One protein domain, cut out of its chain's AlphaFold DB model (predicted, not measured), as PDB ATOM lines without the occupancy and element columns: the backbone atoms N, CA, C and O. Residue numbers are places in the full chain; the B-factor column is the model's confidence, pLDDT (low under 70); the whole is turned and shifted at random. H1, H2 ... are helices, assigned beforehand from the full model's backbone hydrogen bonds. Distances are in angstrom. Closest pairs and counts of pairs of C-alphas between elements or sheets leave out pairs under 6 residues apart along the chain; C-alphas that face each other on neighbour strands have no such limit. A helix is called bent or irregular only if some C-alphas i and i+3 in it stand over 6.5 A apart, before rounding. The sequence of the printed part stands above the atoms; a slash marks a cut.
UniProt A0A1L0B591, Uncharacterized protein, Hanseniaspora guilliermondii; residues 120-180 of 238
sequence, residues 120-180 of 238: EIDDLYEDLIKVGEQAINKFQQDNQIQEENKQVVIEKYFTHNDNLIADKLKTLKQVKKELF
ATOM      1  N   GLU A 120      92.034 110.744  84.049       76.88
ATOM      2  CA  GLU A 120      93.282 111.115  83.364       76.88
ATOM      3  C   GLU A 120      94.523 111.005  84.268       76.88
ATOM      4  O   GLU A 120      95.628 110.746  83.796       76.88
ATOM      5  N   ILE A 121      94.354 111.210  85.579       77.06
ATOM      6  CA  ILE A 121      95.444 111.077  86.552       77.06
ATOM      7  C   ILE A 121      95.721 109.596  86.831       77.06
ATOM      8  O   ILE A 121      96.879 109.224  87.003       77.06
ATOM      9  N   ASP A 122      94.684 108.758  86.860       78.38
ATOM     10  CA  ASP A 122      94.839 107.314  87.043       78.38
ATOM     11  C   ASP A 122      95.575 106.697  85.835       78.38
ATOM     12  O   ASP A 122      96.542 105.961  86.032       78.38
ATOM     13  N   ASP A 123      95.226 107.099  84.607       82.75
ATOM     14  CA  ASP A 123      95.933 106.696  83.379       82.75
ATOM     15  C   ASP A 123      97.414 107.121  83.411       82.75
ATOM     16  O   ASP A 123      98.311 106.339  83.087       82.75
ATOM     17  N   LEU A 124      97.696 108.349  83.871       81.50
ATOM     18  CA  LEU A 124      99.067 108.834  84.042       81.50
ATOM     19  C   LEU A 124      99.845 107.991  85.060       81.50
ATOM     20  O   LEU A 124     101.016 107.685  84.831       81.50
ATOM     21  N   TYR A 125      99.227 107.619  86.183       82.00
ATOM     22  CA  TYR A 125      99.870 106.748  87.164       82.00
ATOM     23  C   TYR A 125     100.175 105.374  86.577       82.00
ATOM     24  O   TYR A 125     101.283 104.875  86.774       82.00
ATOM     25  N   GLU A 126      99.246 104.780  85.827       86.38
ATOM     26  CA  GLU A 126      99.494 103.508  85.147       86.38
ATOM     27  C   GLU A 126     100.655 103.605  84.156       86.38
ATOM     28  O   GLU A 126     101.513 102.721  84.117       86.38
ATOM     29  N   ASP A 127     100.723 104.681  83.376       86.06
ATOM     30  CA  ASP A 127     101.799 104.883  82.411       86.06
ATOM     31  C   ASP A 127     103.152 105.117  83.092       86.06
ATOM     32  O   ASP A 127     104.160 104.538  82.680       86.06
ATOM     33  N   LEU A 128     103.186 105.875  84.191       83.12
ATOM     34  CA  LEU A 128     104.390 106.045  85.008       83.12
ATOM     35  C   LEU A 128     104.853 104.720  85.629       83.12
ATOM     36  O   LEU A 128     106.052 104.435  85.637       83.12
ATOM     37  N   ILE A 129     103.919 103.890  86.102       86.38
ATOM     38  CA  ILE A 129     104.224 102.554  86.627       86.38
ATOM     39  C   ILE A 129     104.817 101.677  85.519       86.38
ATOM     40  O   ILE A 129     105.873 101.084  85.729       86.38
ATOM     41  N   LYS A 130     104.219 101.653  84.320       87.50
ATOM     42  CA  LYS A 130     104.747 100.893  83.169       87.50
ATOM     43  C   LYS A 130     106.162 101.334  82.799       87.50
ATOM     44  O   LYS A 130     107.017 100.485  82.549       87.50
ATOM     45  N   VAL A 131     106.432 102.642  82.772       86.62
ATOM     46  CA  VAL A 131     107.778 103.178  82.503       86.62
ATOM     47  C   VAL A 131     108.769 102.723  83.576       86.62
ATOM     48  O   VAL A 131     109.869 102.275  83.245       86.62
ATOM     49  N   GLY A 132     108.371 102.781  84.850       79.06
ATOM     50  CA  GLY A 132     109.174 102.290  85.969       79.06
ATOM     51  C   GLY A 132     109.489 100.797  85.854       79.06
ATOM     52  O   GLY A 132     110.652 100.403  85.923       79.06
ATOM     53  N   GLU A 133     108.480  99.965  85.601       83.25
ATOM     54  CA  GLU A 133     108.644  98.517  85.429       83.25
ATOM     55  C   GLU A 133     109.540  98.174  84.235       83.25
ATOM     56  O   GLU A 133     110.397  97.299  84.339       83.25
ATOM     57  N   GLN A 134     109.411  98.887  83.114       84.50
ATOM     58  CA  GLN A 134     110.298  98.710  81.962       84.50
ATOM     59  C   GLN A 134     111.759  99.033  82.299       84.50
ATOM     60  O   GLN A 134     112.654  98.311  81.858       84.50
ATOM     61  N   ALA A 135     112.013 100.092  83.071       80.50
ATOM     62  CA  ALA A 135     113.362 100.452  83.500       80.50
ATOM     63  C   ALA A 135     113.965  99.393  84.440       80.50
ATOM     64  O   ALA A 135     115.108  98.980  84.249       80.50
ATOM     65  N   ILE A 136     113.174  98.897  85.395       81.19
ATOM     66  CA  ILE A 136     113.591  97.842  86.330       81.19
ATOM     67  C   ILE A 136     113.875  96.534  85.581       81.19
ATOM     68  O   ILE A 136     114.902  95.903  85.818       81.19
ATOM     69  N   ASN A 137     113.014  96.152  84.635       81.44
ATOM     70  CA  ASN A 137     113.197  94.942  83.834       81.44
ATOM     71  C   ASN A 137     114.466  95.015  82.972       81.44
ATOM     72  O   ASN A 137     115.205  94.036  82.893       81.44
ATOM     73  N   LYS A 138     114.758  96.176  82.361       82.56
ATOM     74  CA  LYS A 138     116.027  96.395  81.643       82.56
ATOM     75  C   LYS A 138     117.226  96.248  82.578       82.56
ATOM     76  O   LYS A 138     118.150  95.510  82.266       82.56
ATOM     77  N   PHE A 139     117.175  96.861  83.760       77.56
ATOM     78  CA  PHE A 139     118.246  96.747  84.750       77.56
ATOM     79  C   PHE A 139     118.480  95.301  85.218       77.56
ATOM     80  O   PHE A 139     119.630  94.883  85.353       77.56
ATOM     81  N   GLN A 140     117.416  94.523  85.434       80.75
ATOM     82  CA  GLN A 140     117.519  93.100  85.775       80.75
ATOM     83  C   GLN A 140     118.163  92.279  84.655       80.75
ATOM     84  O   GLN A 140     118.987  91.411  84.945       80.75
ATOM     85  N   GLN A 141     117.809  92.559  83.397       79.06
ATOM     86  CA  GLN A 141     118.396  91.904  82.225       79.06
ATOM     87  C   GLN A 141     119.881  92.248  82.074       79.06
ATOM     88  O   GLN A 141     120.704  91.341  81.951       79.06
ATOM     89  N   ASP A 142     120.228  93.533  82.158       79.81
ATOM     90  CA  ASP A 142     121.600  94.022  81.982       79.81
ATOM     91  C   ASP A 142     122.546  93.508  83.080       79.81
ATOM     92  O   ASP A 142     123.708  93.204  82.812       79.81
ATOM     93  N   ASN A 143     122.046  93.359  84.312       74.75
ATOM     94  CA  ASN A 143     122.838  92.928  85.470       74.75
ATOM     95  C   ASN A 143     122.649  91.445  85.844       74.75
ATOM     96  O   ASN A 143     123.203  91.002  86.849       74.75
ATOM     97  N   GLN A 144     121.877  90.677  85.065       74.69
ATOM     98  CA  GLN A 144     121.588  89.249  85.296       74.69
ATOM     99  C   GLN A 144     121.083  88.937  86.721       74.69
ATOM    100  O   GLN A 144     121.420  87.911  87.315       74.69
ATOM    101  N   ILE A 145     120.270  89.828  87.293       72.94
ATOM    102  CA  ILE A 145     119.778  89.701  88.669       72.94
ATOM    103  C   ILE A 145     118.585  88.737  88.685       72.94
ATOM    104  O   ILE A 145     117.503  89.076  88.212       72.94
ATOM    105  N   GLN A 146     118.766  87.544  89.259       64.00
ATOM    106  CA  GLN A 146     117.703  86.544  89.451       64.00
ATOM    107  C   GLN A 146     117.038  86.676  90.831       64.00
ATOM    108  O   GLN A 146     116.985  85.721  91.602       64.00
ATOM    109  N   GLU A 147     116.571  87.873  91.182       69.00
ATOM    110  CA  GLU A 147     115.833  88.086  92.434       69.00
ATOM    111  C   GLU A 147     114.328  88.167  92.179       69.00
ATOM    112  O   GLU A 147     113.856  89.010  91.419       69.00
ATOM    113  N   GLU A 148     113.566  87.303  92.857       62.22
ATOM    114  CA  GLU A 148     112.102  87.237  92.733       62.22
ATOM    115  C   GLU A 148     111.388  88.386  93.466       62.22
ATOM    116  O   GLU A 148     110.249  88.732  93.141       62.22
ATOM    117  N   ASN A 149     112.043  89.014  94.449       76.25
ATOM    118  CA  ASN A 149     111.445  90.102  95.214       76.25
ATOM    119  C   ASN A 149     111.626  91.453  94.504       76.25
ATOM    120  O   ASN A 149     112.688  92.076  94.580       76.25
ATOM    121  N   LYS A 150     110.549  91.937  93.871       70.69
ATOM    122  CA  LYS A 150     110.512  93.220  93.148       70.69
ATOM    123  C   LYS A 150     110.983  94.412  93.993       70.69
ATOM    124  O   LYS A 150     111.661  95.284  93.462       70.69
ATOM    125  N   GLN A 151     110.679  94.440  95.291       74.50
ATOM    126  CA  GLN A 151     111.036  95.564  96.164       74.50
ATOM    127  C   GLN A 151     112.555  95.692  96.350       74.50
ATOM    128  O   GLN A 151     113.110  96.784  96.261       74.50
ATOM    129  N   VAL A 152     113.238  94.560  96.526       74.69
ATOM    130  CA  VAL A 152     114.698  94.512  96.710       74.69
ATOM    131  C   VAL A 152     115.421  94.941  95.432       74.69
ATOM    132  O   VAL A 152     116.425  95.649  95.480       74.69
ATOM    133  N   VAL A 153     114.884  94.568  94.270       76.12
ATOM    134  CA  VAL A 153     115.441  94.968  92.973       76.12
ATOM    135  C   VAL A 153     115.279  96.469  92.744       76.12
ATOM    136  O   VAL A 153     116.212  97.113  92.266       76.12
ATOM    137  N   ILE A 154     114.131  97.038  93.116       77.94
ATOM    138  CA  ILE A 154     113.881  98.481  93.033       77.94
ATOM    139  C   ILE A 154     114.889  99.251  93.894       77.94
ATOM    140  O   ILE A 154     115.516 100.196  93.416       77.94
ATOM    141  N   GLU A 155     115.104  98.824  95.136       80.94
ATOM    142  CA  GLU A 155     116.076  99.453  96.039       80.94
ATOM    143  C   GLU A 155     117.510  99.375  95.492       80.94
ATOM    144  O   GLU A 155     118.259 100.356  95.549       80.94
ATOM    145  N   LYS A 156     117.886  98.242  94.887       80.19
ATOM    146  CA  LYS A 156     119.184  98.081  94.216       80.19
ATOM    147  C   LYS A 156     119.327  98.963  92.980       80.19
ATOM    148  O   LYS A 156     120.400  99.529  92.783       80.19
ATOM    149  N   TYR A 157     118.273  99.106  92.178       80.81
ATOM    150  CA  TYR A 157     118.253  99.998  91.018       80.81
ATOM    151  C   TYR A 157     118.477 101.458  91.432       80.81
ATOM    152  O   TYR A 157     119.340 102.131  90.868       80.81
ATOM    153  N   PHE A 158     117.761 101.935  92.456       83.31
ATOM    154  CA  PHE A 158     117.944 103.297  92.962       83.31
ATOM    155  C   PHE A 158     119.337 103.504  93.556       83.31
ATOM    156  O   PHE A 158     120.020 104.447  93.175       83.31
ATOM    157  N   THR A 159     119.819 102.567  94.376       84.38
ATOM    158  CA  THR A 159     121.170 102.646  94.955       84.38
ATOM    159  C   THR A 159     122.256 102.654  93.871       84.38
ATOM    160  O   THR A 159     123.234 103.396  93.964       84.38
ATOM    161  N   HIS A 160     122.105 101.841  92.820       82.00
ATOM    162  CA  HIS A 160     123.034 101.825  91.691       82.00
ATOM    163  C   HIS A 160     123.038 103.162  90.941       82.00
ATOM    164  O   HIS A 160     124.107 103.708  90.666       82.00
ATOM    165  N   ASN A 161     121.858 103.712  90.656       83.88
ATOM    166  CA  ASN A 161     121.731 104.998  89.978       83.88
ATOM    167  C   ASN A 161     122.269 106.160  90.815       83.88
ATOM    168  O   ASN A 161     122.958 107.017  90.270       83.88
ATOM    169  N   ASP A 162     122.027 106.171  92.123       84.38
ATOM    170  CA  ASP A 162     122.546 107.203  93.021       84.38
ATOM    171  C   ASP A 162     124.078 107.192  93.051       84.38
ATOM    172  O   ASP A 162     124.716 108.244  92.960       84.38
ATOM    173  N   ASN A 163     124.686 106.001  93.084       85.69
ATOM    174  CA  ASN A 163     126.138 105.853  92.990       85.69
ATOM    175  C   ASN A 163     126.673 106.319  91.627       85.69
ATOM    176  O   ASN A 163     127.664 107.049  91.573       85.69
ATOM    177  N   LEU A 164     125.992 105.966  90.532       86.19
ATOM    178  CA  LEU A 164     126.351 106.416  89.187       86.19
ATOM    179  C   LEU A 164     126.293 107.948  89.079       86.19
ATOM    180  O   LEU A 164     127.220 108.568  88.557       86.19
ATOM    181  N   ILE A 165     125.231 108.568  89.597       86.50
ATOM    182  CA  ILE A 165     125.070 110.025  89.635       86.50
ATOM    183  C   ILE A 165     126.187 110.652  90.469       86.50
ATOM    184  O   ILE A 165     126.820 111.604  90.013       86.50
ATOM    185  N   ALA A 166     126.478 110.111  91.653       87.38
ATOM    186  CA  ALA A 166     127.545 110.611  92.513       87.38
ATOM    187  C   ALA A 166     128.910 110.569  91.810       87.38
ATOM    188  O   ALA A 166     129.670 111.539  91.879       87.38
ATOM    189  N   ASP A 167     129.213 109.494  91.085       88.38
ATOM    190  CA  ASP A 167     130.462 109.376  90.337       88.38
ATOM    191  C   ASP A 167     130.510 110.327  89.139       88.38
ATOM    192  O   ASP A 167     131.520 111.007  88.936       88.38
ATOM    193  N   LYS A 168     129.407 110.489  88.398       86.19
ATOM    194  CA  LYS A 168     129.328 111.494  87.325       86.19
ATOM    195  C   LYS A 168     129.492 112.912  87.867       86.19
ATOM    196  O   LYS A 168     130.233 113.698  87.279       86.19
ATOM    197  N   LEU A 169     128.905 113.230  89.018       86.31
ATOM    198  CA  LEU A 169     129.087 114.523  89.678       86.31
ATOM    199  C   LEU A 169     130.537 114.748  90.120       86.31
ATOM    200  O   LEU A 169     131.042 115.859  89.964       86.31
ATOM    201  N   LYS A 170     131.240 113.722  90.618       87.12
ATOM    202  CA  LYS A 170     132.682 113.822  90.908       87.12
ATOM    203  C   LYS A 170     133.482 114.119  89.641       87.12
ATOM    204  O   LYS A 170     134.294 115.039  89.654       87.12
ATOM    205  N   THR A 171     133.215 113.405  88.542       85.81
ATOM    206  CA  THR A 171     133.897 113.669  87.263       85.81
ATOM    207  C   THR A 171     133.607 115.074  86.744       85.81
ATOM    208  O   THR A 171     134.521 115.763  86.308       85.81
ATOM    209  N   LEU A 172     132.366 115.554  86.873       86.62
ATOM    210  CA  LEU A 172     131.992 116.910  86.487       86.62
ATOM    211  C   LEU A 172     132.729 117.957  87.333       86.62
ATOM    212  O   LEU A 172     133.218 118.943  86.793       86.62
ATOM    213  N   LYS A 173     132.848 117.738  88.650       86.06
ATOM    214  CA  LYS A 173     133.621 118.613  89.546       86.06
ATOM    215  C   LYS A 173     135.101 118.638  89.174       86.06
ATOM    216  O   LYS A 173     135.700 119.708  89.176       86.06
ATOM    217  N   GLN A 174     135.670 117.488  88.822       86.44
ATOM    218  CA  GLN A 174     137.052 117.402  88.359       86.44
ATOM    219  C   GLN A 174     137.250 118.154  87.036       86.44
ATOM    220  O   GLN A 174     138.140 118.990  86.945       86.44
ATOM    221  N   VAL A 175     136.375 117.943  86.051       83.75
ATOM    222  CA  VAL A 175     136.420 118.658  84.765       83.75
ATOM    223  C   VAL A 175     136.216 120.165  84.954       83.75
ATOM    224  O   VAL A 175     136.915 120.964  84.339       83.75
ATOM    225  N   LYS A 176     135.308 120.583  85.849       83.38
ATOM    226  CA  LYS A 176     135.130 121.998  86.220       83.38
ATOM    227  C   LYS A 176     136.435 122.578  86.773       83.38
ATOM    228  O   LYS A 176     136.824 123.669  86.368       83.38
ATOM    229  N   LYS A 177     137.114 121.847  87.660       85.00
ATOM    230  CA  LYS A 177     138.401 122.245  88.241       85.00
ATOM    231  C   LYS A 177     139.511 122.333  87.185       85.00
ATOM    232  O   LYS A 177     140.297 123.272  87.221       85.00
ATOM    233  N   GLU A 178     139.549 121.404  86.232       82.44
ATOM    234  CA  GLU A 178     140.522 121.403  85.128       82.44
ATOM    235  C   GLU A 178     140.298 122.561  84.137       82.44
ATOM    236  O   GLU A 178     141.266 123.155  83.670       82.44
ATOM    237  N   LEU A 179     139.042 122.912  83.835       79.69
ATOM    238  CA  LEU A 179     138.700 123.956  82.858       79.69
ATOM    239  C   LEU A 179     138.695 125.378  83.433       79.69
ATOM    240  O   LEU A 179     139.046 126.322  82.730       79.69
ATOM    241  N   PHE A 180     138.261 125.550  84.684       78.56
ATOM    242  CA  PHE A 180     138.011 126.872  85.276       78.56
ATOM    243  C   PHE A 180     138.900 127.190  86.489       78.56
ATOM    244  O   PHE A 180     138.805 128.294  87.034       78.56
TER     245      PHE A 180
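What this domain is: This is residues 120 to 180 of the 238 residues of an uncharacterized protein of Hanseniaspora guilliermondii (UniProt A0A1L0B591). Two long helices make an L: H2, the longer arm, has its first part packed on the last part of H1, and a short loop, residues 143 to 149, joins them at the corner. Away from this corner both arms stick out free, H1 with residues 120 to 131 and H2 with residues 161 to 180. The printed part has 61 residues with two named helices, H1 then H2 along the chain, and no named strand; the class is all helix. The whole is extended, with a radius of gyration of the C-alphas of 16.3 A, and flat, with spans of 47 by 34 by 16 A.

How they stand to each other: H2, residues 150 to 180, is the longest helix and touches H1, residues 120 to 142, with 5 pairs of C-alphas within 8 A. H2 touches H1 with residues 153 to 157 alone, and H1 touches H2 with residues 136 to 140 alone. The closest C-alphas of the two helices are those of Ile 136 and Ile 154, 6.7 A apart. Their lines stand about perpendicular, at 80 degrees, and their centres are 21.5 A apart. In H1 and H2 every O i to N i+4 pair is within hydrogen-bond range.

Where its parts are: H2 has 31 residues and measures 44.2 A from C-alpha 150 at (110.512, 93.220, 93.148) to C-alpha 180 at (138.011, 126.872, 85.276). H1 has 23 residues and measures 33.1 A from its first to its last C-alpha; C-alpha 120 is at (93.282, 111.115, 83.364). Neither helix is bent or irregular.

The domain as a whole: The two C-alphas farthest apart are those of Glu 120 and Glu 178, 48.4 A. The printed part has no cut, and the link from H1 to H2, 7 residues, is short. The mean pLDDT of the printed part is 81.0, and the model's confidence is low, under 70, at residues 146 to 148.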